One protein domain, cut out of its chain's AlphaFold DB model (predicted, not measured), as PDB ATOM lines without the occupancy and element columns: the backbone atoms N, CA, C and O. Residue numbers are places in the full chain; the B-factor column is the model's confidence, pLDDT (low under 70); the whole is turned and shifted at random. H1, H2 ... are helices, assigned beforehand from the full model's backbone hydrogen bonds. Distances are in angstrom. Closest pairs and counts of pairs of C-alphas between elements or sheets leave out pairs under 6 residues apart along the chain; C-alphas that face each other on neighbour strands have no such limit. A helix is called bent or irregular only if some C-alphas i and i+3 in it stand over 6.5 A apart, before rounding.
ATOM      1  N   ALA A  83     188.111 118.022 193.581       88.88
ATOM      2  CA  ALA A  83     187.531 116.726 193.226       88.88
ATOM      3  C   ALA A  83     186.094 116.567 193.751       88.88
ATOM      4  O   ALA A  83     185.228 116.043 193.047       88.88
ATOM      5  N   GLN A  84     185.821 117.046 194.968       90.00
ATOM      6  CA  GLN A  84     184.480 117.020 195.544       90.00
ATOM      7  C   GLN A  84     183.529 117.951 194.783       90.00
ATOM      8  O   GLN A  84     182.426 117.535 194.436       90.00
ATOM      9  N   GLN A  85     183.967 119.174 194.466       88.88
ATOM     10  CA  GLN A  85     183.201 120.119 193.648       88.88
ATOM     11  C   GLN A  85     182.886 119.535 192.267       88.88
ATOM     12  O   GLN A  85     181.729 119.547 191.849       88.88
ATOM     13  N   TYR A  86     183.882 118.946 191.600       91.94
ATOM     14  CA  TYR A  86     183.701 118.262 190.321       91.94
ATOM     15  C   TYR A  86     182.634 117.169 190.397       91.94
ATOM     16  O   TYR A  86     181.703 117.149 189.589       91.94
ATOM     17  N   LYS A  87     182.707 116.297 191.408       91.75
ATOM     18  CA  LYS A  87     181.722 115.229 191.606       91.75
ATOM     19  C   LYS A  87     180.311 115.782 191.816       91.75
ATOM     20  O   LYS A  87     179.365 115.288 191.203       91.75
ATOM     21  N   THR A  88     180.164 116.829 192.628       93.06
ATOM     22  CA  THR A  88     178.871 117.496 192.841       93.06
ATOM     23  C   THR A  88     178.319 118.091 191.543       93.06
ATOM     24  O   THR A  88     177.122 117.959 191.277       93.06
ATOM     25  N   MET A  89     179.163 118.694 190.699       92.62
ATOM     26  CA  MET A  89     178.724 119.234 189.407       92.62
ATOM     27  C   MET A  89     178.309 118.126 188.430       92.62
ATOM     28  O   MET A  89     177.274 118.250 187.775       92.62
ATOM     29  N   VAL A  90     179.037 117.006 188.384       93.75
ATOM     30  CA  VAL A  90     178.668 115.822 187.582       93.75
ATOM     31  C   VAL A  90     177.309 115.260 188.011       93.75
ATOM     32  O   VAL A  90     176.459 114.963 187.167       93.75
ATOM     33  N   GLU A  91     177.066 115.134 189.318       93.06
ATOM     34  CA  GLU A  91     175.780 114.673 189.853       93.06
ATOM     35  C   GLU A  91     174.640 115.647 189.524       93.06
ATOM     36  O   GLU A  91     173.566 115.213 189.098       93.06
ATOM     37  N   THR A  92     174.894 116.954 189.640       92.75
ATOM     38  CA  THR A  92     173.931 118.016 189.303       92.75
ATOM     39  C   THR A  92     173.560 117.975 187.823       92.75
ATOM     40  O   THR A  92     172.377 117.950 187.481       92.75
ATOM     41  N   ALA A  93     174.550 117.870 186.936       93.12
ATOM     42  CA  ALA A  93     174.323 117.764 185.502       93.12
ATOM     43  C   ALA A  93     173.555 116.495 185.128       93.12
ATOM     44  O   ALA A  93     172.598 116.556 184.360       93.12
ATOM     45  N   ARG A  94     173.886 115.343 185.728       93.94
ATOM     46  CA  ARG A  94     173.108 114.107 185.536       93.94
ATOM     47  C   ARG A  94     171.667 114.249 186.006       93.94
ATOM     48  O   ARG A  94     170.766 113.714 185.365       93.94
ATOM     49  N   ALA A  95     171.440 114.911 187.139       93.38
ATOM     50  CA  ALA A  95     170.095 115.146 187.649       93.38
ATOM     51  C   ALA A  95     169.294 116.053 186.705       93.38
ATOM     52  O   ALA A  95     168.140 115.743 186.415       93.38
ATOM     53  N   LEU A  96     169.916 117.112 186.179       93.25
ATOM     54  CA  LEU A  96     169.298 118.011 185.208       93.25
ATOM     55  C   LEU A  96     168.990 117.303 183.882       93.25
ATOM     56  O   LEU A  96     167.888 117.427 183.357       93.25
ATOM     57  N   LEU A  97     169.917 116.497 183.360       92.75
ATOM     58  CA  LEU A  97     169.720 115.769 182.104       92.75
ATOM     59  C   LEU A  97     168.621 114.693 182.198       92.75
ATOM     60  O   LEU A  97     168.004 114.344 181.194       92.75
ATOM     61  N   LYS A  98     168.286 114.206 183.398       93.12
ATOM     62  CA  LYS A  98     167.113 113.335 183.599       93.12
ATOM     63  C   LYS A  98     165.781 114.080 183.512       93.12
ATOM     64  O   LYS A  98     164.747 113.446 183.313       93.12
ATOM     65  N   GLN A  99     165.788 115.396 183.700       90.38
ATOM     66  CA  GLN A  99     164.596 116.227 183.579       90.38
ATOM     67  C   GLN A  99     164.339 116.567 182.104       90.38
ATOM     68  O   GLN A  99     165.292 116.640 181.314       90.38
ATOM     69  N   PRO A 100     163.067 116.771 181.714       86.12
ATOM     70  CA  PRO A 100     162.749 117.274 180.384       86.12
ATOM     71  C   PRO A 100     163.420 118.631 180.151       86.12
ATOM     72  O   PRO A 100     163.580 119.427 181.074       86.12
ATOM     73  N   GLU A 101     163.817 118.875 178.904       83.50
ATOM     74  CA  GLU A 101     164.412 120.144 178.491       83.50
ATOM     75  C   GLU A 101     163.437 121.296 178.754       83.50
ATOM     76  O   GLU A 101     162.250 121.213 178.424       83.50
ATOM     77  N   THR A 102     163.937 122.364 179.373       78.94
ATOM     78  CA  THR A 102     163.111 123.544 179.628       78.94
ATOM     79  C   THR A 102     162.947 124.334 178.328       78.94
ATOM     80  O   THR A 102     163.937 124.589 177.641       78.94
ATOM     81  N   PRO A 103     161.725 124.729 177.935       79.94
ATOM     82  CA  PRO A 103     161.556 125.550 176.745       79.94
ATOM     83  C   PRO A 103     162.246 126.901 176.942       79.94
ATOM     84  O   PRO A 103     162.262 127.451 178.045       79.94
ATOM     85  N   ALA A 104     162.799 127.448 175.861       80.12
ATOM     86  CA  ALA A 104     163.421 128.761 175.902       80.12
ATOM     87  C   ALA A 104     162.405 129.839 176.318       80.12
ATOM     88  O   ALA A 104     161.279 129.877 175.809       80.12
ATOM     89  N   ALA A 105     162.811 130.730 177.225       83.12
ATOM     90  CA  ALA A 105     161.985 131.861 177.620       83.12
ATOM     91  C   ALA A 105     161.675 132.750 176.396       83.12
ATOM     92  O   ALA A 105     162.566 132.985 175.567       83.12
ATOM     93  N   PRO A 106     160.439 133.265 176.260       83.88
ATOM     94  CA  PRO A 106     160.107 134.171 175.170       83.88
ATOM     95  C   PRO A 106     160.959 135.447 175.280       83.88
ATOM     96  O   PRO A 106     161.028 136.032 176.363       83.88
ATOM     97  N   PRO A 107     161.615 135.890 174.192       84.00
ATOM     98  CA  PRO A 107     162.465 137.068 174.238       84.00
ATOM     99  C   PRO A 107     161.649 138.338 174.456       84.00
ATOM    100  O   PRO A 107     160.544 138.451 173.904       84.00
ATOM    101  N   PRO A 108     162.187 139.298 175.234       80.12
ATOM    102  CA  PRO A 108     161.566 140.598 175.380       80.12
ATOM    103  C   PRO A 108     161.530 141.297 174.021       80.12
ATOM    104  O   PRO A 108     162.467 141.204 173.226       80.12
ATOM    105  N   SER A 109     160.437 142.006 173.772       75.12
ATOM    106  CA  SER A 109     160.338 142.943 172.661       75.12
ATOM    107  C   SER A 109     161.152 144.180 173.015       75.12
ATOM    108  O   SER A 109     160.687 145.056 173.740       75.12
ATOM    109  N   LEU A 110     162.392 144.224 172.543       66.75
ATOM    110  CA  LEU A 110     163.225 145.411 172.604       66.75
ATOM    111  C   LEU A 110     163.022 146.096 171.264       66.75
ATOM    112  O   LEU A 110     163.604 145.673 170.267       66.75
ATOM    113  N   GLY A 111     162.119 147.080 171.223       58.09
ATOM    114  CA  GLY A 111     161.805 147.805 169.995       58.09
ATOM    115  C   GLY A 111     163.101 148.171 169.281       58.09
ATOM    116  O   GLY A 111     163.928 148.887 169.830       58.09
ATOM    117  N   ALA A 112     163.334 147.622 168.090       53.25
ATOM    118  CA  ALA A 112     164.479 148.056 167.292       53.25
ATOM    119  C   ALA A 112     164.314 149.550 166.930       53.25
ATOM    120  O   ALA A 112     165.284 150.262 166.702       53.25
ATOM    121  N   GLU A 113     163.061 150.011 166.948       57.25
ATOM    122  CA  GLU A 113     162.588 151.371 166.741       57.25
ATOM    123  C   GLU A 113     162.544 152.104 168.088       57.25
ATOM    124  O   GLU A 113     161.848 151.685 169.010       57.25
ATOM    125  N   CYS A 114     163.309 153.194 168.184       58.34
ATOM    126  CA  CYS A 114     163.265 154.180 169.263       58.34
ATOM    127  C   CYS A 114     163.302 153.652 170.703       58.34
ATOM    128  O   CYS A 114     162.340 153.798 171.452       58.34
ATOM    129  N   ASN A 115     164.471 153.158 171.121       54.50
ATOM    130  CA  ASN A 115     164.814 152.971 172.539       54.50
ATOM    131  C   ASN A 115     165.833 154.002 173.059       54.50
ATOM    132  O   ASN A 115     166.251 153.911 174.206       54.50
ATOM    133  N   ASP A 116     166.250 154.979 172.254       48.03
ATOM    134  CA  ASP A 116     167.282 155.933 172.667       48.03
ATOM    135  C   ASP A 116     166.651 157.210 173.242       48.03
ATOM    136  O   ASP A 116     166.541 158.240 172.586       48.03
ATOM    137  N   GLN A 117     166.252 157.135 174.509       44.03
ATOM    138  CA  GLN A 117     166.289 158.287 175.409       44.03
ATOM    139  C   GLN A 117     167.207 157.899 176.579       44.03
ATOM    140  O   GLN A 117     166.886 156.976 177.312       44.03
ATOM    141  N   ASP A 118     168.347 158.582 176.727       46.59
ATOM    142  CA  ASP A 118     169.422 158.385 177.724       46.59
ATOM    143  C   ASP A 118     170.379 157.179 177.576       46.59
ATOM    144  O   ASP A 118     170.002 156.047 177.274       46.59
ATOM    145  N   ASP A 119     171.649 157.407 177.952       50.06
ATOM    146  CA  ASP A 119     172.646 156.358 178.253       50.06
ATOM    147  C   ASP A 119     172.127 155.351 179.298       50.06
ATOM    148  O   ASP A 119     172.525 154.183 179.324       50.06
ATOM    149  N   VAL A 120     171.174 155.792 180.124       39.88
ATOM    150  CA  VAL A 120     170.401 154.974 181.060       39.88
ATOM    151  C   VAL A 120     169.590 153.907 180.327       39.88
ATOM    152  O   VAL A 120     169.598 152.757 180.763       39.88
ATOM    153  N   VAL A 121     168.946 154.220 179.196       49.47
ATOM    154  CA  VAL A 121     168.189 153.215 178.437       49.47
ATOM    155  C   VAL A 121     169.109 152.297 177.644       49.47
ATOM    156  O   VAL A 121     168.853 151.104 177.643       49.47
ATOM    157  N   LYS A 122     170.252 152.754 177.114       54.72
ATOM    158  CA  LYS A 122     171.268 151.834 176.546       54.72
ATOM    159  C   LYS A 122     171.795 150.839 177.581       54.72
ATOM    160  O   LYS A 122     171.909 149.645 177.291       54.72
ATOM    161  N   MET A 123     172.071 151.309 178.800       52.22
ATOM    162  CA  MET A 123     172.408 150.438 179.928       52.22
ATOM    163  C   MET A 123     171.255 149.490 180.274       52.22
ATOM    164  O   MET A 123     171.499 148.303 180.489       52.22
ATOM    165  N   LEU A 124     170.006 149.964 180.276       54.28
ATOM    166  CA  LEU A 124     168.827 149.126 180.510       54.28
ATOM    167  C   LEU A 124     168.624 148.096 179.395       54.28
ATOM    168  O   LEU A 124     168.372 146.945 179.712       54.28
ATOM    169  N   THR A 125     168.780 148.440 178.118       63.41
ATOM    170  CA  THR A 125     168.670 147.510 176.988       63.41
ATOM    171  C   THR A 125     169.771 146.459 177.060       63.41
ATOM    172  O   THR A 125     169.479 145.274 176.939       63.41
ATOM    173  N   SER A 126     171.019 146.851 177.343       68.12
ATOM    174  CA  SER A 126     172.116 145.898 177.560       68.12
ATOM    175  C   SER A 126     171.828 144.972 178.742       68.12
ATOM    176  O   SER A 126     172.016 143.761 178.635       68.12
ATOM    177  N   ARG A 127     171.335 145.517 179.858       74.12
ATOM    178  CA  ARG A 127     170.978 144.737 181.046       74.12
ATOM    179  C   ARG A 127     169.804 143.796 180.778       74.12
ATOM    180  O   ARG A 127     169.892 142.632 181.127       74.12
ATOM    181  N   LEU A 128     168.764 144.254 180.084       77.25
ATOM    182  CA  LEU A 128     167.610 143.445 179.678       77.25
ATOM    183  C   LEU A 128     168.022 142.307 178.742       77.25
ATOM    184  O   LEU A 128     167.540 141.186 178.890       77.25
ATOM    185  N   VAL A 129     168.927 142.573 177.795       80.81
ATOM    186  CA  VAL A 129     169.504 141.534 176.936       80.81
ATOM    187  C   VAL A 129     170.298 140.531 177.773       80.81
ATOM    188  O   VAL A 129     170.107 139.332 177.603       80.81
ATOM    189  N   GLN A 130     171.150 140.982 178.697       83.50
ATOM    190  CA  GLN A 130     171.939 140.094 179.560       83.50
ATOM    191  C   GLN A 130     171.063 139.250 180.499       83.50
ATOM    192  O   GLN A 130     171.258 138.037 180.593       83.50
ATOM    193  N   ASP A 131     170.071 139.866 181.141       85.31
ATOM    194  CA  ASP A 131     169.101 139.199 182.010       85.31
ATOM    195  C   ASP A 131     168.296 138.158 181.220       85.31
ATOM    196  O   ASP A 131     168.069 137.042 181.701       85.31
ATOM    197  N   TYR A 132     167.923 138.482 179.977       88.06
ATOM    198  CA  TYR A 132     167.286 137.529 179.076       88.06
ATOM    199  C   TYR A 132     168.210 136.364 178.720       88.06
ATOM    200  O   TYR A 132     167.798 135.218 178.857       88.06
ATOM    201  N   VAL A 133     169.448 136.631 178.292       88.12
ATOM    202  CA  VAL A 133     170.418 135.586 177.921       88.12
ATOM    203  C   VAL A 133     170.630 134.609 179.075       88.12
ATOM    204  O   VAL A 133     170.639 133.397 178.853       88.12
ATOM    205  N   LYS A 134     170.734 135.125 180.304       88.62
ATOM    206  CA  LYS A 134     170.819 134.306 181.514       88.62
ATOM    207  C   LYS A 134     169.558 133.460 181.705       88.62
ATOM    208  O   LYS A 134     169.640 132.241 181.761       88.62
ATOM    209  N   THR A 135     168.387 134.094 181.720       88.81
ATOM    210  CA  THR A 135     167.103 133.412 181.968       88.81
ATOM    211  C   THR A 135     166.767 132.371 180.893       88.81
ATOM    212  O   THR A 135     166.208 131.324 181.200       88.81
ATOM    213  N   ALA A 136     167.098 132.638 179.628       88.44
ATOM    214  CA  ALA A 136     166.864 131.720 178.516       88.44
ATOM    215  C   ALA A 136     167.829 130.521 178.532       88.44
ATOM    216  O   ALA A 136     167.457 129.418 178.113       88.44
ATOM    217  N   GLY A 137     169.060 130.739 179.007       87.94
ATOM    218  CA  GLY A 137     170.089 129.709 179.122       87.94
ATOM    219  C   GLY A 137     169.937 128.828 180.352       87.94
ATOM    220  O   GLY A 137     170.293 127.653 180.295       87.94
ATOM    221  N   ASP A 138     169.404 129.365 181.443       90.25
ATOM    222  CA  ASP A 138     169.247 128.622 182.686       90.25
ATOM    223  C   ASP A 138     168.176 127.515 182.568       90.25
ATOM    224  O   ASP A 138     167.167 127.682 181.872       90.25
ATOM    225  N   PRO A 139     168.363 126.379 183.268       92.06
ATOM    226  CA  PRO A 139     169.534 126.014 184.081       92.06
ATOM    227  C   PRO A 139     170.719 125.417 183.290       92.06
ATOM    228  O   PRO A 139     171.785 125.189 183.869       92.06
ATOM    229  N   GLU A 140     170.558 125.113 182.000       93.19
ATOM    230  CA  GLU A 140     171.548 124.376 181.205       93.19
ATOM    231  C   GLU A 140     172.871 125.141 181.048       93.19
ATOM    232  O   GLU A 140     173.931 124.540 181.212       93.19
ATOM    233  N   ALA A 141     172.824 126.453 180.799       91.56
ATOM    234  CA  ALA A 141     174.010 127.300 180.658       91.56
ATOM    235  C   ALA A 141     174.807 127.389 181.964       91.56
ATOM    236  O   ALA A 141     175.997 127.086 181.961       91.56
ATOM    237  N   ALA A 142     174.148 127.704 183.085       92.75
ATOM    238  CA  ALA A 142     174.799 127.754 184.392       92.75
ATOM    239  C   ALA A 142     175.435 126.410 184.786       92.75
ATOM    240  O   ALA A 142     176.547 126.373 185.311       92.75
ATOM    241  N   THR A 143     174.755 125.294 184.504       93.44
ATOM    242  CA  THR A 143     175.285 123.954 184.804       93.44
ATOM    243  C   THR A 143     176.477 123.605 183.910       93.44
ATOM    244  O   THR A 143     177.443 123.005 184.380       93.44
ATOM    245  N   LEU A 144     176.431 123.990 182.630       93.44
ATOM    246  CA  LEU A 144     177.523 123.785 181.682       93.44
ATOM    247  C   LEU A 144     178.762 124.610 182.057       93.44
ATOM    248  O   LEU A 144     179.858 124.056 182.099       93.44
ATOM    249  N   ASP A 145     178.592 125.896 182.380       91.94
ATOM    250  CA  ASP A 145     179.674 126.764 182.861       91.94
ATOM    251  C   ASP A 145     180.359 126.159 184.096       91.94
ATOM    252  O   ASP A 145     181.579 125.988 184.111       91.94
ATOM    253  N   ALA A 146     179.568 125.758 185.099       92.19
ATOM    254  CA  ALA A 146     180.086 125.180 186.335       92.19
ATOM    255  C   ALA A 146     180.816 123.843 186.109       92.19
ATOM    256  O   ALA A 146     181.829 123.570 186.756       92.19
ATOM    257  N   LEU A 147     180.344 123.010 185.173       92.88
ATOM    258  CA  LEU A 147     181.038 121.780 184.780       92.88
ATOM    259  C   LEU A 147     182.378 122.063 184.097       92.88
ATOM    260  O   LEU A 147     183.381 121.448 184.463       92.88
ATOM    261  N   ILE A 148     182.407 122.991 183.133       90.38
ATOM    262  CA  ILE A 148     183.632 123.379 182.422       90.38
ATOM    263  C   ILE A 148     184.654 123.943 183.414       90.38
ATOM    264  O   ILE A 148     185.834 123.586 183.355       90.38
ATOM    265  N   GLU A 149     184.217 124.800 184.337       91.25
ATOM    266  CA  GLU A 149     185.069 125.379 185.377       91.25
ATOM    267  C   GLU A 149     185.626 124.301 186.313       91.25
ATOM    268  O   GLU A 149     186.844 124.218 186.495       91.25
ATOM    269  N   ALA A 150     184.773 123.412 186.830       90.75
ATOM    270  CA  ALA A 150     185.201 122.326 187.708       90.75
ATOM    271  C   ALA A 150     186.169 121.359 187.004       90.75
ATOM    272  O   ALA A 150     187.171 120.942 187.592       90.75
ATOM    273  N   ARG A 151     185.920 121.036 185.726       90.38
ATOM    274  CA  ARG A 151     186.823 120.218 184.905       90.38
ATOM    275  C   ARG A 151     188.184 120.891 184.739       90.38
ATOM    276  O   ARG A 151     189.205 120.246 184.966       90.38
ATOM    277  N   ARG A 152     188.216 122.175 184.365       88.38
ATOM    278  CA  ARG A 152     189.464 122.944 184.195       88.38
ATOM    279  C   ARG A 152     190.241 123.053 185.502       88.38
ATOM    280  O   ARG A 152     191.446 122.823 185.500       88.38
ATOM    281  N   GLY A 153     189.559 123.337 186.611       87.62
ATOM    282  CA  GLY A 153     190.168 123.390 187.941       87.62
ATOM    283  C   GLY A 153     190.839 122.071 188.323       87.62
ATOM    284  O   GLY A 153     191.978 122.064 188.785       87.62
ATOM    285  N   LEU A 154     190.181 120.941 188.050       89.12
ATOM    286  CA  LEU A 154     190.726 119.614 188.336       89.12
ATOM    287  C   LEU A 154     191.904 119.251 187.406       89.12
ATOM    288  O   LEU A 154     192.913 118.711 187.865       89.12
ATOM    289  N   GLN A 155     191.827 119.622 186.122       87.38
ATOM    290  CA  GLN A 155     192.907 119.430 185.145       87.38
ATOM    291  C   GLN A 155     194.166 120.244 185.476       87.38
ATOM    292  O   GLN A 155     195.274 119.724 185.346       87.38
ATOM    293  N   LEU A 156     194.019 121.486 185.954       88.06
ATOM    294  CA  LEU A 156     195.142 122.327 186.397       88.06
ATOM    295  C   LEU A 156     195.909 121.714 187.580       88.06
ATOM    296  O   LEU A 156     197.105 121.947 187.725       88.06
ATOM    297  N   LEU A 157     195.239 120.893 188.391       89.06
ATOM    298  CA  LEU A 157     195.835 120.140 189.498       89.06
ATOM    299  C   LEU A 157     196.394 118.770 189.059       89.06
ATOM    300  O   LEU A 157     196.734 117.937 189.900       89.06
ATOM    301  N   GLY A 158     196.481 118.508 187.750       84.75
ATOM    302  CA  GLY A 158     197.047 117.277 187.189       84.75
ATOM    303  C   GLY A 158     196.145 116.046 187.325       84.75
ATOM    304  O   GLY A 158     196.630 114.915 187.238       84.75
ATOM    305  N   ARG A 159     194.844 116.234 187.567       86.62
ATOM    306  CA  ARG A 159     193.861 115.151 187.698       86.62
ATOM    307  C   ARG A 159     193.020 115.020 186.427       86.62
ATOM    308  O   ARG A 159     192.657 116.009 185.796       86.62
ATOM    309  N   GLU A 160     192.697 113.784 186.052       82.38
ATOM    310  CA  GLU A 160     191.782 113.530 184.937       82.38
ATOM    311  C   GLU A 160     190.333 113.849 185.324       82.38
ATOM    312  O   GLU A 160     189.903 113.597 186.446       82.38
ATOM    313  N   ALA A 161     189.576 114.378 184.363       82.94
ATOM    314  CA  ALA A 161     188.222 114.887 184.566       82.94
ATOM    315  C   ALA A 161     187.323 114.576 183.351       82.94
ATOM    316  O   ALA A 161     186.598 115.437 182.859       82.94
ATOM    317  N   ARG A 162     187.406 113.340 182.835       83.62
ATOM    318  CA  ARG A 162     186.719 112.910 181.597       83.62
ATOM    319  C   ARG A 162     185.227 112.599 181.775       83.62
ATOM    320  O   ARG A 162     184.500 112.504 180.796       83.62
ATOM    321  N   GLU A 163     184.753 112.415 183.009       86.44
ATOM    322  CA  GLU A 163     183.362 112.014 183.290       86.44
ATOM    323  C   GLU A 163     182.335 113.099 182.908       86.44
ATOM    324  O   GLU A 163     181.184 112.782 182.607       86.44
ATOM    325  N   SER A 164     182.754 114.367 182.884       87.25
ATOM    326  CA  SER A 164     181.914 115.516 182.544       87.25
ATOM    327  C   SER A 164     181.806 115.772 181.044       87.25
ATOM    328  O   SER A 164     180.789 116.307 180.625       87.25
ATOM    329  N   GLU A 165     182.768 115.347 180.219       86.12
ATOM    330  CA  GLU A 165     182.787 115.592 178.763       86.12
ATOM    331  C   GLU A 165     181.478 115.197 178.032       86.12
ATOM    332  O   GLU A 165     180.926 116.028 177.298       86.12
ATOM    333  N   PRO A 166     180.904 113.988 178.231       89.69
ATOM    334  CA  PRO A 166     179.629 113.640 177.598       89.69
ATOM    335  C   PRO A 166     178.451 114.465 178.140       89.69
ATOM    336  O   PRO A 166     177.522 114.760 177.391       89.69
ATOM    337  N   LEU A 167     178.491 114.868 179.415       92.69
ATOM    338  CA  LEU A 167     177.445 115.692 180.035       92.69
ATOM    339  C   LEU A 167     177.500 117.134 179.516       92.69
ATOM    340  O   LEU A 167     176.463 117.714 179.207       92.69
ATOM    341  N   GLU A 168     178.708 117.686 179.379       91.19
ATOM    342  CA  GLU A 168     178.978 118.992 178.774       91.19
ATOM    343  C   GLU A 168     178.412 119.041 177.347       91.19
ATOM    344  O   GLU A 168     177.670 119.960 176.996       91.19
ATOM    345  N   THR A 169     178.676 117.995 176.557       89.62
ATOM    346  CA  THR A 169     178.159 117.854 175.187       89.62
ATOM    347  C   THR A 169     176.626 117.799 175.152       89.62
ATOM    348  O   THR A 169     175.997 118.461 174.325       89.62
ATOM    349  N   GLU A 170     175.991 117.044 176.054       91.44
ATOM    350  CA  GLU A 170     174.528 116.920 176.079       91.44
ATOM    351  C   GLU A 170     173.830 118.221 176.518       91.44
ATOM    352  O   GLU A 170     172.795 118.592 175.954       91.44
ATOM    353  N   LEU A 171     174.411 118.952 177.478       92.81
ATOM    354  CA  LEU A 171     173.927 120.273 177.897       92.81
ATOM    355  C   LEU A 171     174.077 121.309 176.779       92.81
ATOM    356  O   LEU A 171     173.133 122.049 176.500       92.81
ATOM    357  N   ALA A 172     175.215 121.314 176.083       90.88
ATOM    358  CA  ALA A 172     175.425 122.164 174.916       90.88
ATOM    359  C   ALA A 172     174.408 121.862 173.801       90.88
ATOM    360  O   ALA A 172     173.846 122.782 173.207       90.88
ATOM    361  N   ALA A 173     174.082 120.584 173.573       89.50
ATOM    362  CA  ALA A 173     173.058 120.188 172.610       89.50
ATOM    363  C   ALA A 173     171.642 120.665 172.999       89.50
ATOM    364  O   ALA A 173     170.862 121.015 172.111       89.50
ATOM    365  N   ARG A 174     171.295 120.704 174.297       92.19
ATOM    366  CA  ARG A 174     170.040 121.326 174.780       92.19
ATOM    367  C   ARG A 174     170.028 122.826 174.500       92.19
ATOM    368  O   ARG A 174     169.092 123.327 173.890       92.19
ATOM    369  N   LEU A 175     171.095 123.542 174.856       91.69
ATOM    370  CA  LEU A 175     171.199 124.982 174.583       91.69
ATOM    371  C   LEU A 175     171.090 125.297 173.088       91.69
ATOM    372  O   LEU A 175     170.385 126.228 172.701       91.69
ATOM    373  N   MET A 176     171.719 124.481 172.239       89.69
ATOM    374  CA  MET A 176     171.613 124.623 170.789       89.69
ATOM    375  C   MET A 176     170.168 124.455 170.306       89.69
ATOM    376  O   MET A 176     169.685 125.283 169.536       89.69
ATOM    377  N   ARG A 177     169.438 123.441 170.793       90.69
ATOM    378  CA  ARG A 177     168.016 123.258 170.456       90.69
ATOM    379  C   ARG A 177     167.153 124.428 170.918       90.69
ATOM    380  O   ARG A 177     166.296 124.866 170.149       90.69
ATOM    381  N   LYS A 178     167.407 124.985 172.108       91.75
ATOM    382  CA  LYS A 178     166.744 126.216 172.570       91.75
ATOM    383  C   LYS A 178     167.007 127.388 171.623       91.75
ATOM    384  O   LYS A 178     166.067 128.085 171.243       91.75
ATOM    385  N   ALA A 179     168.259 127.597 171.219       90.50
ATOM    386  CA  ALA A 179     168.628 128.683 170.315       90.50
ATOM    387  C   ALA A 179     167.970 128.516 168.934       90.50
ATOM    388  O   ALA A 179     167.372 129.460 168.420       90.50
ATOM    389  N   GLU A 180     167.974 127.301 168.376       89.31
ATOM    390  CA  GLU A 180     167.276 126.989 167.124       89.31
ATOM    391  C   GLU A 180     165.754 127.191 167.239       89.31
ATOM    392  O   GLU A 180     165.121 127.717 166.322       89.31
ATOM    393  N   GLN A 181     165.139 126.797 168.359       89.50
ATOM    394  CA  GLN A 181     163.710 127.006 168.601       89.50
ATOM    395  C   GLN A 181     163.362 128.500 168.648       89.50
ATOM    396  O   GLN A 181     162.355 128.921 168.061       89.50
ATOM    397  N   LEU A 182     164.189 129.309 169.316       89.69
ATOM    398  CA  LEU A 182     164.026 130.760 169.356       89.69
ATOM    399  C   LEU A 182     164.142 131.356 167.956       89.69
ATOM    400  O   LEU A 182     163.179 131.959 167.494       89.69
ATOM    401  N   LEU A 183     165.234 131.076 167.238       87.44
ATOM    402  CA  LEU A 183     165.446 131.551 165.866       87.44
ATOM    403  C   LEU A 183     164.256 131.226 164.951       87.44
ATOM    404  O   LEU A 183     163.769 132.099 164.233       87.44
ATOM    405  N   ARG A 184     163.722 129.999 165.012       87.19
ATOM    406  CA  ARG A 184     162.559 129.592 164.200       87.19
ATOM    407  C   ARG A 184     161.269 130.309 164.604       87.19
ATOM    408  O   ARG A 184     160.506 130.718 163.731       87.19
ATOM    409  N   SER A 185     161.004 130.450 165.903       88.00
ATOM    410  CA  SER A 185     159.755 131.043 166.408       88.00
ATOM    411  C   SER A 185     159.715 132.572 166.294       88.00
ATOM    412  O   SER A 185     158.635 133.149 166.133       88.00
ATOM    413  N   THR A 186     160.873 133.236 166.311       85.94
ATOM    414  CA  THR A 186     160.979 134.701 166.269       85.94
ATOM    415  C   THR A 186     161.476 135.250 164.941       85.94
ATOM    416  O   THR A 186     161.600 136.463 164.824       85.94
ATOM    417  N   ARG A 187     161.689 134.418 163.910       80.56
ATOM    418  CA  ARG A 187     162.292 134.838 162.626       80.56
ATOM    419  C   ARG A 187     161.631 136.057 161.960       80.56
ATOM    420  O   ARG A 187     162.268 136.789 161.216       80.56
ATOM    421  N   LYS A 188     160.342 136.299 162.204       77.94
ATOM    422  CA  LYS A 188     159.604 137.449 161.639       77.94
ATOM    423  C   LYS A 188     159.475 138.647 162.590       77.94
ATOM    424  O   LYS A 188     158.851 139.637 162.228       77.94
ATOM    425  N   GLN A 189     160.000 138.549 163.807       80.69
ATOM    426  CA  GLN A 189     159.789 139.510 164.890       80.69
ATOM    427  C   GLN A 189     161.058 140.350 165.078       80.69
ATOM    428  O   GLN A 189     161.972 139.976 165.814       80.69
ATOM    429  N   ARG A 190     161.132 141.469 164.344       76.81
ATOM    430  CA  ARG A 190     162.307 142.361 164.291       76.81
ATOM    431  C   ARG A 190     162.719 142.930 165.649       76.81
ATOM    432  O   ARG A 190     163.897 143.118 165.907       76.81
ATOM    433  N   ASP A 191     161.757 143.131 166.535       75.94
ATOM    434  CA  ASP A 191     161.900 143.606 167.915       75.94
ATOM    435  C   ASP A 191     162.548 142.581 168.865       75.94
ATOM    436  O   ASP A 191     162.836 142.884 170.018       75.94
ATOM    437  N   LYS A 192     162.778 141.350 168.402       82.12
ATOM    438  CA  LYS A 192     163.364 140.264 169.205       82.12
ATOM    439  C   LYS A 192     164.757 139.866 168.744       82.12
ATOM    440  O   LYS A 192     165.351 138.951 169.307       82.12
ATOM    441  N   ILE A 193     165.299 140.544 167.737       79.69
ATOM    442  CA  ILE A 193     166.574 140.161 167.139       79.69
ATOM    443  C   ILE A 193     167.752 140.274 168.104       79.69
ATOM    444  O   ILE A 193     168.512 139.321 168.240       79.69
ATOM    445  N   LEU A 194     167.882 141.394 168.817       77.88
ATOM    446  CA  LEU A 194     168.988 141.623 169.748       77.88
ATOM    447  C   LEU A 194     169.078 140.553 170.850       77.88
ATOM    448  O   LEU A 194     170.150 139.960 170.992       77.88
ATOM    449  N   PRO A 195     167.999 140.244 171.602       82.62
ATOM    450  CA  PRO A 195     168.068 139.223 172.644       82.62
ATOM    451  C   PRO A 195     168.334 137.822 172.077       82.62
ATOM    452  O   PRO A 195     169.076 137.051 172.682       82.62
ATOM    453  N   VAL A 196     167.789 137.494 170.901       86.38
ATOM    454  CA  VAL A 196     167.979 136.172 170.283       86.38
ATOM    455  C   VAL A 196     169.395 136.000 169.729       86.38
ATOM    456  O   VAL A 196     170.002 134.957 169.960       86.38
ATOM    457  N   VAL A 197     169.964 137.012 169.065       82.69
ATOM    458  CA  VAL A 197     171.360 136.964 168.596       82.69
ATOM    459  C   VAL A 197     172.327 136.919 169.779       82.69
ATOM    460  O   VAL A 197     173.273 136.136 169.760       82.69
ATOM    461  N   ALA A 198     172.079 137.689 170.842       82.44
ATOM    462  CA  ALA A 198     172.902 137.630 172.050       82.44
ATOM    463  C   ALA A 198     172.882 136.231 172.691       82.44
ATOM    464  O   ALA A 198     173.928 135.713 173.087       82.44
ATOM    465  N   PHE A 199     171.710 135.587 172.740       88.44
ATOM    466  CA  PHE A 199     171.576 134.223 173.246       88.44
ATOM    467  C   PHE A 199     172.274 133.188 172.350       88.44
ATOM    468  O   PHE A 199     172.965 132.300 172.858       88.44
ATOM    469  N   ALA A 200     172.156 133.325 171.026       88.06
ATOM    470  CA  ALA A 200     172.862 132.479 170.065       88.06
ATOM    471  C   ALA A 200     174.387 132.612 170.211       88.06
ATOM    472  O   ALA A 200     175.078 131.600 170.307       88.06
ATOM    473  N   ASN A 201     174.902 133.840 170.341       83.75
ATOM    474  CA  ASN A 201     176.326 134.105 170.559       83.75
ATOM    475  C   ASN A 201     176.827 133.510 171.882       83.75
ATOM    476  O   ASN A 201     177.883 132.881 171.907       83.75
ATOM    477  N   ARG A 202     176.066 133.644 172.980       86.75
ATOM    478  CA  ARG A 202     176.424 133.012 174.263       86.75
ATOM    479  C   ARG A 202     176.466 131.488 174.151       86.75
ATOM    480  O   ARG A 202     177.396 130.864 174.650       86.75
ATOM    481  N   THR A 203     175.478 130.895 173.488       88.94
ATOM    482  CA  THR A 203     175.415 129.445 173.269       88.94
ATOM    483  C   THR A 203     176.602 128.960 172.438       88.94
ATOM    484  O   THR A 203     177.248 127.978 172.794       88.94
ATOM    485  N   ALA A 204     176.939 129.685 171.372       86.31
ATOM    486  CA  ALA A 204     178.080 129.383 170.526       86.31
ATOM    487  C   ALA A 204     179.411 129.462 171.294       86.31
ATOM    488  O   ALA A 204     180.206 128.533 171.214       86.31
ATOM    489  N   GLN A 205     179.612 130.495 172.124       86.31
ATOM    490  CA  GLN A 205     180.787 130.594 173.003       86.31
ATOM    491  C   GLN A 205     180.925 129.373 173.919       86.31
ATOM    492  O   GLN A 205     182.019 128.839 174.070       86.31
ATOM    493  N   LEU A 206     179.826 128.905 174.517       87.62
ATOM    494  CA  LEU A 206     179.842 127.717 175.373       87.62
ATOM    495  C   LEU A 206     180.225 126.452 174.596       87.62
ATOM    496  O   LEU A 206     181.047 125.676 175.073       87.62
ATOM    497  N   ILE A 207     179.687 126.271 173.387       87.25
ATOM    498  CA  ILE A 207     180.037 125.158 172.487       87.25
ATOM    499  C   ILE A 207     181.520 125.225 172.087       87.25
ATOM    500  O   ILE A 207     182.219 124.212 172.109       87.25
ATOM    501  N   GLN A 208     182.032 126.420 171.790       85.38
ATOM    502  CA  GLN A 208     183.429 126.635 171.422       85.38
ATOM    503  C   GLN A 208     184.392 126.220 172.547       85.38
ATOM    504  O   GLN A 208     185.444 125.638 172.275       85.38
ATOM    505  N   LEU A 209     184.030 126.441 173.819       85.88
ATOM    506  CA  LEU A 209     184.828 125.996 174.974       85.88
ATOM    507  C   LEU A 209     184.953 124.464 175.075       85.88
ATOM    508  O   LEU A 209     185.856 123.985 175.770       85.88
ATOM    509  N   LEU A 210     184.080 123.715 174.393       84.62
ATOM    510  CA  LEU A 210     184.112 122.252 174.296       84.62
ATOM    511  C   LEU A 210     184.938 121.747 173.101       84.62
ATOM    512  O   LEU A 210     185.206 120.553 173.012       84.62
ATOM    513  N   GLY A 211     185.372 122.639 172.203       78.38
ATOM    514  CA  GLY A 211     186.185 122.303 171.033       78.38
ATOM    515  C   GLY A 211     185.398 121.900 169.780       78.38
ATOM    516  O   GLY A 211     186.019 121.515 168.790       78.38
ATOM    517  N   ASP A 212     184.064 122.007 169.780       72.25
ATOM    518  CA  ASP A 212     183.231 121.752 168.593       72.25
ATOM    519  C   ASP A 212     182.990 123.042 167.793       72.25
ATOM    520  O   ASP A 212     181.955 123.705 167.893       72.25
ATOM    521  N   THR A 213     183.973 123.412 166.971       71.25
ATOM    522  CA  THR A 213     183.913 124.633 166.150       71.25
ATOM    523  C   THR A 213     182.877 124.554 165.023       71.25
ATOM    524  O   THR A 213     182.520 125.576 164.444       71.25
ATOM    525  N   GLY A 214     182.392 123.359 164.664       74.75
ATOM    526  CA  GLY A 214     181.450 123.181 163.555       74.75
ATOM    527  C   GLY A 214     180.020 123.579 163.925       74.75
ATOM    528  O   GLY A 214     179.348 124.278 163.162       74.75
ATOM    529  N   LEU A 215     179.554 123.159 165.106       74.19
ATOM    530  CA  LEU A 215     178.220 123.512 165.607       74.19
ATOM    531  C   LEU A 215     178.112 124.998 165.969       74.19
ATOM    532  O   LEU A 215     177.103 125.630 165.651       74.19
ATOM    533  N   GLU A 216     179.167 125.556 166.570       81.19
ATOM    534  CA  GLU A 216     179.306 126.990 166.851       81.19
ATOM    535  C   GLU A 216     179.101 127.821 165.576       81.19
ATOM    536  O   GLU A 216     178.188 128.649 165.509       81.19
ATOM    537  N   GLN A 217     179.909 127.556 164.543       78.56
ATOM    538  CA  GLN A 217     179.865 128.296 163.282       78.56
ATOM    539  C   GLN A 217     178.489 128.227 162.625       78.56
ATOM    540  O   GLN A 217     178.009 129.232 162.107       78.56
ATOM    541  N   LYS A 218     177.826 127.066 162.667       82.69
ATOM    542  CA  LYS A 218     176.484 126.904 162.097       82.69
ATOM    543  C   LYS A 218     175.447 127.780 162.807       82.69
ATOM    544  O   LYS A 218     174.654 128.431 162.131       82.69
ATOM    545  N   LEU A 219     175.442 127.797 164.141       83.50
ATOM    546  CA  LEU A 219     174.482 128.583 164.922       83.50
ATOM    547  C   LEU A 219     174.688 130.086 164.709       83.50
ATOM    548  O   LEU A 219     173.734 130.824 164.467       83.50
ATOM    549  N   ILE A 220     175.947 130.516 164.767       81.44
ATOM    550  CA  ILE A 220     176.345 131.896 164.513       81.44
ATOM    551  C   ILE A 220     175.939 132.313 163.091       81.44
ATOM    552  O   ILE A 220     175.326 133.364 162.902       81.44
ATOM    553  N   ALA A 221     176.203 131.460 162.098       82.31
ATOM    554  CA  ALA A 221     175.826 131.699 160.713       82.31
ATOM    555  C   ALA A 221     174.304 131.831 160.528       82.31
ATOM    556  O   ALA A 221     173.846 132.721 159.816       82.31
ATOM    557  N   GLU A 222     173.506 130.982 161.181       84.69
ATOM    558  CA  GLU A 222     172.043 131.040 161.096       84.69
ATOM    559  C   GLU A 222     171.479 132.319 161.734       84.69
ATOM    560  O   GLU A 222     170.625 132.982 161.138       84.69
ATOM    561  N   ALA A 223     171.992 132.710 162.904       82.94
ATOM    562  CA  ALA A 223     171.608 133.954 163.567       82.94
ATOM    563  C   ALA A 223     172.007 135.190 162.741       82.94
ATOM    564  O   ALA A 223     171.205 136.113 162.580       82.94
ATOM    565  N   GLY A 224     173.213 135.186 162.166       80.75
ATOM    566  CA  GLY A 224     173.698 136.256 161.297       80.75
ATOM    567  C   GLY A 224     172.917 136.368 159.986       80.75
ATOM    568  O   GLY A 224     172.571 137.471 159.566       80.75
ATOM    569  N   ALA A 225     172.567 135.236 159.367       83.38
ATOM    570  CA  ALA A 225     171.740 135.202 158.162       83.38
ATOM    571  C   ALA A 225     170.335 135.755 158.427       83.38
ATOM    572  O   ALA A 225     169.839 136.571 157.653       83.38
ATOM    573  N   TRP A 226     169.714 135.374 159.547       85.19
ATOM    574  CA  TRP A 226     168.436 135.951 159.952       85.19
ATOM    575  C   TRP A 226     168.536 137.467 160.179       85.19
ATOM    576  O   TRP A 226     167.684 138.215 159.702       85.19
ATOM    577  N   ALA A 227     169.596 137.938 160.837       82.19
ATOM    578  CA  ALA A 227     169.826 139.368 161.001       82.19
ATOM    579  C   ALA A 227     169.941 140.096 159.654       82.19
ATOM    580  O   ALA A 227     169.279 141.111 159.435       82.19
ATOM    581  N   ALA A 228     170.696 139.534 158.710       83.12
ATOM    582  CA  ALA A 228     170.820 140.080 157.366       83.12
ATOM    583  C   ALA A 228     169.486 140.082 156.587       83.12
ATOM    584  O   ALA A 228     169.240 141.014 155.820       83.12
ATOM    585  N   GLU A 229     168.605 139.093 156.794       85.69
ATOM    586  CA  GLU A 229     167.264 139.026 156.181       85.69
ATOM    587  C   GLU A 229     166.348 140.185 156.608       85.69
ATOM    588  O   GLU A 229     165.460 140.571 155.845       85.69
ATOM    589  N   LEU A 230     166.556 140.765 157.796       84.88
ATOM    590  CA  LEU A 230     165.745 141.882 158.293       84.88
ATOM    591  C   LEU A 230     166.183 143.247 157.743       84.88
ATOM    592  O   LEU A 230     165.375 144.173 157.708       84.88
ATOM    593  N   ILE A 231     167.419 143.385 157.257       86.19
ATOM    594  CA  ILE A 231     167.939 144.669 156.763       86.19
ATOM    595  C   ILE A 231     167.153 145.183 155.538       86.19
ATOM    596  O   ILE A 231     166.713 146.335 155.567       86.19
ATOM    597  N   PRO A 232     166.930 144.396 154.458       89.06
ATOM    598  CA  PRO A 232     166.162 144.865 153.305       89.06
ATOM    599  C   PRO A 232     164.743 145.371 153.624       89.06
ATOM    600  O   PRO A 232     164.426 146.466 153.160       89.06
ATOM    601  N   PRO A 233     163.886 144.665 154.394       88.56
ATOM    602  CA  PRO A 233     162.562 145.187 154.721       88.56
ATOM    603  C   PRO A 233     162.622 146.433 155.612       88.56
ATOM    604  O   PRO A 233     161.790 147.314 155.433       88.56
ATOM    605  N   MET A 234     163.611 146.567 156.504       87.56
ATOM    606  CA  MET A 234     163.786 147.789 157.304       87.56
ATOM    607  C   MET A 234     164.167 148.995 156.435       87.56
ATOM    608  O   MET A 234     163.581 150.063 156.576       87.56
ATOM    609  N   LEU A 235     165.091 148.824 155.483       90.31
ATOM    610  CA  LEU A 235     165.412 149.866 154.497       90.31
ATOM    611  C   LEU A 235     164.214 150.185 153.590       90.31
ATOM    612  O   LEU A 235     163.993 151.342 153.243       90.31
ATOM    613  N   GLY A 236     163.422 149.168 153.240       91.94
ATOM    614  CA  GLY A 236     162.165 149.338 152.514       91.94
ATOM    615  C   GLY A 236     161.137 150.153 153.301       91.94
ATOM    616  O   GLY A 236     160.485 151.015 152.722       91.94
ATOM    617  N   ASP A 237     161.026 149.933 154.611       90.12
ATOM    618  CA  ASP A 237     160.157 150.708 155.499       90.12
ATOM    619  C   ASP A 237     160.645 152.162 155.648       90.12
ATOM    620  O   ASP A 237     159.822 153.075 155.597       90.12
ATOM    621  N   ILE A 238     161.962 152.404 155.719       90.50
ATOM    622  CA  ILE A 238     162.523 153.767 155.664       90.50
ATOM    623  C   ILE A 238     162.077 154.450 154.368       90.50
ATOM    624  O   ILE A 238     161.452 155.504 154.418       90.50
ATOM    625  N   ALA A 239     162.325 153.834 153.210       92.81
ATOM    626  CA  ALA A 239     162.026 154.444 151.917       92.81
ATOM    627  C   ALA A 239     160.517 154.634 151.663       92.81
ATOM    628  O   ALA A 239     160.085 155.700 151.228       92.81
ATOM    629  N   ALA A 240     159.698 153.612 151.921       93.00
ATOM    630  CA  ALA A 240     158.287 153.600 151.527       93.00
ATOM    631  C   ALA A 240     157.334 154.132 152.604       93.00
ATOM    632  O   ALA A 240     156.284 154.679 152.272       93.00
ATOM    633  N   LYS A 241     157.660 153.937 153.886       92.44
ATOM    634  CA  LYS A 241     156.833 154.400 155.010       92.44
ATOM    635  C   LYS A 241     157.411 155.634 155.687       92.44
ATOM    636  O   LYS A 241     156.759 156.166 156.576       92.44
ATOM    637  N   HIS A 242     158.594 156.090 155.269       91.38
ATOM    638  CA  HIS A 242     159.284 157.234 155.860       91.38
ATOM    639  C   HIS A 242     159.558 157.036 157.358       91.38
ATOM    640  O   HIS A 242     159.484 157.982 158.141       91.38
ATOM    641  N   ASP A 243     159.834 155.791 157.763       89.00
ATOM    642  CA  ASP A 243     160.144 155.450 159.150       89.00
ATOM    643  C   ASP A 243     161.635 155.629 159.436       89.00
ATOM    644  O   ASP A 243     162.434 154.695 159.386       89.00
ATOM    645  N   TYR A 244     162.024 156.861 159.729       85.38
ATOM    646  CA  TYR A 244     163.404 157.234 159.994       85.38
ATOM    647  C   TYR A 244     163.959 156.632 161.295       85.38
ATOM    648  O   TYR A 244     165.178 156.567 161.467       85.38
ATOM    649  N   SER A 245     163.094 156.153 162.201       81.12
ATOM    650  CA  SER A 245     163.521 155.494 163.445       81.12
ATOM    651  C   SER A 245     164.337 154.223 163.200       81.12
ATOM    652  O   SER A 245     165.169 153.826 164.022       81.12
ATOM    653  N   LEU A 246     164.142 153.609 162.033       80.62
ATOM    654  CA  LEU A 246     164.784 152.366 161.645       80.62
ATOM    655  C   LEU A 246     166.258 152.520 161.266       80.62
ATOM    656  O   LEU A 246     166.953 151.512 161.187       80.62
ATOM    657  N   VAL A 247     166.779 153.733 161.059       80.56
ATOM    658  CA  VAL A 247     168.186 153.921 160.656       80.56
ATOM    659  C   VAL A 247     169.143 153.335 161.699       80.56
ATOM    660  O   VAL A 247     170.016 152.534 161.365       80.56
ATOM    661  N   ASN A 248     168.948 153.662 162.979       74.38
ATOM    662  CA  ASN A 248     169.760 153.106 164.068       74.38
ATOM    663  C   ASN A 248     169.530 151.593 164.225       74.38
ATOM    664  O   ASN A 248     170.476 150.819 164.379       74.38
ATOM    665  N   ALA A 249     168.274 151.162 164.097       74.25
ATOM    666  CA  ALA A 249     167.886 149.759 164.131       74.25
ATOM    667  C   ALA A 249     168.661 148.930 163.090       74.25
ATOM    668  O   ALA A 249     169.199 147.870 163.407       74.25
ATOM    669  N   VAL A 250     168.773 149.440 161.861       79.00
ATOM    670  CA  VAL A 250     169.515 148.812 160.763       79.00
ATOM    671  C   VAL A 250     170.994 148.645 161.121       79.00
ATOM    672  O   VAL A 250     171.544 147.569 160.892       79.00
ATOM    673  N   PHE A 251     171.637 149.643 161.739       76.12
ATOM    674  CA  PHE A 251     173.028 149.515 162.195       76.12
ATOM    675  C   PHE A 251     173.200 148.453 163.281       76.12
ATOM    676  O   PHE A 251     174.154 147.673 163.239       76.12
ATOM    677  N   GLN A 252     172.285 148.393 164.248       72.12
ATOM    678  CA  GLN A 252     172.343 147.395 165.318       72.12
ATOM    679  C   GLN A 252     172.164 145.975 164.770       72.12
ATOM    680  O   GLN A 252     172.929 145.072 165.117       72.12
ATOM    681  N   VAL A 253     171.207 145.789 163.859       76.06
ATOM    682  CA  VAL A 253     170.966 144.516 163.170       76.06
ATOM    683  C   VAL A 253     172.145 144.127 162.278       76.06
ATOM    684  O   VAL A 253     172.558 142.971 162.280       76.06
ATOM    685  N   ALA A 254     172.749 145.076 161.565       77.06
ATOM    686  CA  ALA A 254     173.930 144.806 160.755       77.06
ATOM    687  C   ALA A 254     175.150 144.434 161.597       77.06
ATOM    688  O   ALA A 254     175.878 143.510 161.248       77.06
ATOM    689  N   ARG A 255     175.354 145.085 162.749       72.69
ATOM    690  CA  ARG A 255     176.400 144.688 163.699       72.69
ATOM    691  C   ARG A 255     176.171 143.267 164.210       72.69
ATOM    692  O   ARG A 255     177.125 142.498 164.304       72.69
ATOM    693  N   ALA A 256     174.921 142.912 164.505       70.31
ATOM    694  CA  ALA A 256     174.539 141.555 164.880       70.31
ATOM    695  C   ALA A 256     174.828 140.552 163.744       70.31
ATOM    696  O   ALA A 256     175.436 139.513 163.994       70.31
ATOM    697  N   ALA A 257     174.507 140.895 162.495       72.88
ATOM    698  CA  ALA A 257     174.816 140.078 161.321       72.88
ATOM    699  C   ALA A 257     176.331 139.903 161.096       72.88
ATOM    700  O   ALA A 257     176.791 138.788 160.869       72.88
ATOM    701  N   ASN A 258     177.119 140.973 161.233       70.88
ATOM    702  CA  ASN A 258     178.578 140.940 161.063       70.88
ATOM    703  C   ASN A 258     179.307 140.217 162.194       70.88
ATOM    704  O   ASN A 258     180.381 139.662 161.968       70.88
ATOM    705  N   SER A 259     178.728 140.176 163.401       65.12
ATOM    706  CA  SER A 259     179.286 139.383 164.505       65.12
ATOM    707  C   SER A 259     179.388 137.894 164.163       65.12
ATOM    708  O   SER A 259     180.161 137.180 164.795       65.12
ATOM    709  N   ALA A 260     178.676 137.452 163.118       61.59
ATOM    710  CA  ALA A 260     178.710 136.085 162.649       61.59
ATOM    711  C   ALA A 260     179.887 135.714 161.735       61.59
ATOM    712  O   ALA A 260     179.991 134.558 161.329       61.59
ATOM    713  N   GLY A 261     180.747 136.670 161.361       54.31
ATOM    714  CA  GLY A 261     181.863 136.423 160.438       54.31
ATOM    715  C   GLY A 261     181.435 136.007 159.024       54.31
ATOM    716  O   GLY A 261     182.280 135.660 158.201       54.31
ATOM    717  N   LEU A 262     180.132 136.037 158.730       53.16
ATOM    718  CA  LEU A 262     179.603 135.833 157.395       53.16
ATOM    719  C   LEU A 262     179.693 137.147 156.625       53.16
ATOM    720  O   LEU A 262     179.010 138.121 156.950       53.16
ATOM    721  N   ASP A 263     180.476 137.133 155.553       50.44
ATOM    722  CA  ASP A 263     180.540 138.202 154.563       50.44
ATOM    723  C   ASP A 263     179.254 138.176 153.711       50.44
ATOM    724  O   ASP A 263     179.217 137.731 152.565       50.44
ATOM    725  N   THR A 264     178.117 138.518 154.327       50.75
ATOM    726  CA  THR A 264     176.787 138.355 153.711       50.75
ATOM    727  C   THR A 264     176.469 139.415 152.655       50.75
ATOM    728  O   THR A 264     175.373 139.385 152.096       50.75
ATOM    729  N   GLY A 265     177.365 140.376 152.384       54.62
ATOM    730  CA  GLY A 265     177.190 141.489 151.432       54.62
ATOM    731  C   GLY A 265     176.082 142.501 151.790       54.62
ATOM    732  O   GLY A 265     176.174 143.682 151.458       54.62
ATOM    733  N   ASN A 266     175.050 142.057 152.512       54.91
ATOM    734  CA  ASN A 266     173.935 142.845 153.028       54.91
ATOM    735  C   ASN A 266     174.255 143.530 154.361       54.91
ATOM    736  O   ASN A 266     173.609 144.529 154.677       54.91
ATOM    737  N   ALA A 267     175.205 142.982 155.124       55.53
ATOM    738  CA  ALA A 267     175.691 143.533 156.384       55.53
ATOM    739  C   ALA A 267     177.086 144.171 156.263       55.53
ATOM    740  O   ALA A 267     177.512 144.844 157.199       55.53
ATOM    741  N   ASP A 268     177.761 144.026 155.111       68.94
ATOM    742  CA  ASP A 268     179.000 144.752 154.815       68.94
ATOM    743  C   ASP A 268     178.804 146.248 155.085       68.94
ATOM    744  O   ASP A 268     177.830 146.845 154.619       68.94
TER     745      ASP A 268
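AT A GLANCE: This is residues 83 to 268 of the 450 residues of an uncharacterized protein of Rhizobium sp. (UniProt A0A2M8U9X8). An elongated up-and-down helix bundle has H5 at its core, with H4 and H6a beside it, the pair H1 and H3 at one end and H7 towards the other, where H6b continues the nearly straight line of H6a. H2 crosses H5 at a slant, and residues 117 to 123, of which 119 to 123 belong to H2, stick out, while the long link 98 to 118 runs from the H1 end back to H2. The printed part has 186 residues with seven named helices, H1 to H7 in order, and no named strand; the class is all helix. It is compact, with a radius of gyration of the C-alphas of 18.7 A, and spans 62 by 32 by 30 A.

IN THESE COORDINATES: H1, residues 83 to 97, begins at C-alpha 83 (187.531, 116.726, 193.226) and measures 21.0 A. H2 is residues 119 to 137, 26.8 A, and H3 residues 140 to 156, 24.2 A. H4, residues 165 to 186, measures 31.6 A. H5, residues 190 to 208, 27.3 A, is irregular, with C-alphas 191 and 194 7.6 A apart. H6, residues 213 to 241, was assigned as one helix by its hydrogen bonds but is bent: C-alphas 229 and 232 are 6.6 A apart. Its arms are H6a, residues 213 to 229, 24.2 A, and H6b, residues 232 to 241, 13.4 A, at a shallow tilt of 15 degrees. H7, residues 246 to 258, 17.9 A, ends at C-alpha 258 (178.578, 140.940, 161.063).

HOW THE PARTS SIT: H1, H3, H4, H5, H6a and H7 form the bundle, each running against the one before it in the chain. H5 is the hub, touching five other helices. H5 and H6a form a hairpin at a shallow tilt of 12 degrees, their closest C-alphas those of Ala 204 and Glu 216, 4.6 A. H4 and H5 form another at 15 degrees, closest at Ala 179 and Ala 200, 5.7 A between C-alphas. H2 touches H5 with residues 129 to 137 alone, at a steep tilt of 55 degrees; the C-alphas of Val 133 and Phe 199 come closest, 5.0 A. H1 and H3 touch, opposite ways at a shallow tilt of 26 degrees, the C-alphas of Tyr 86 and Ala 150 closest at 5.1 A. H6b and H7 form a hairpin at 6 degrees, the C-alphas of Met 234 and Leu 246 closest at 6.4 A. H1 and H7 are apart. Every O i to N i+4 pair is within hydrogen-bond range in H1, H2, H3, H4, H6a, H6b and H7; in H5, 13 of 15 are.

THE WHOLE: The two farthest C-alphas, of Gly 158 and Ala 240, are 64.0 A apart. The printed part has no cut, and the link H1 to H2, 21 residues, is long. Mean pLDDT of the printed part is 81.3; residues 110 to 126 and 259 to 268 are under 70.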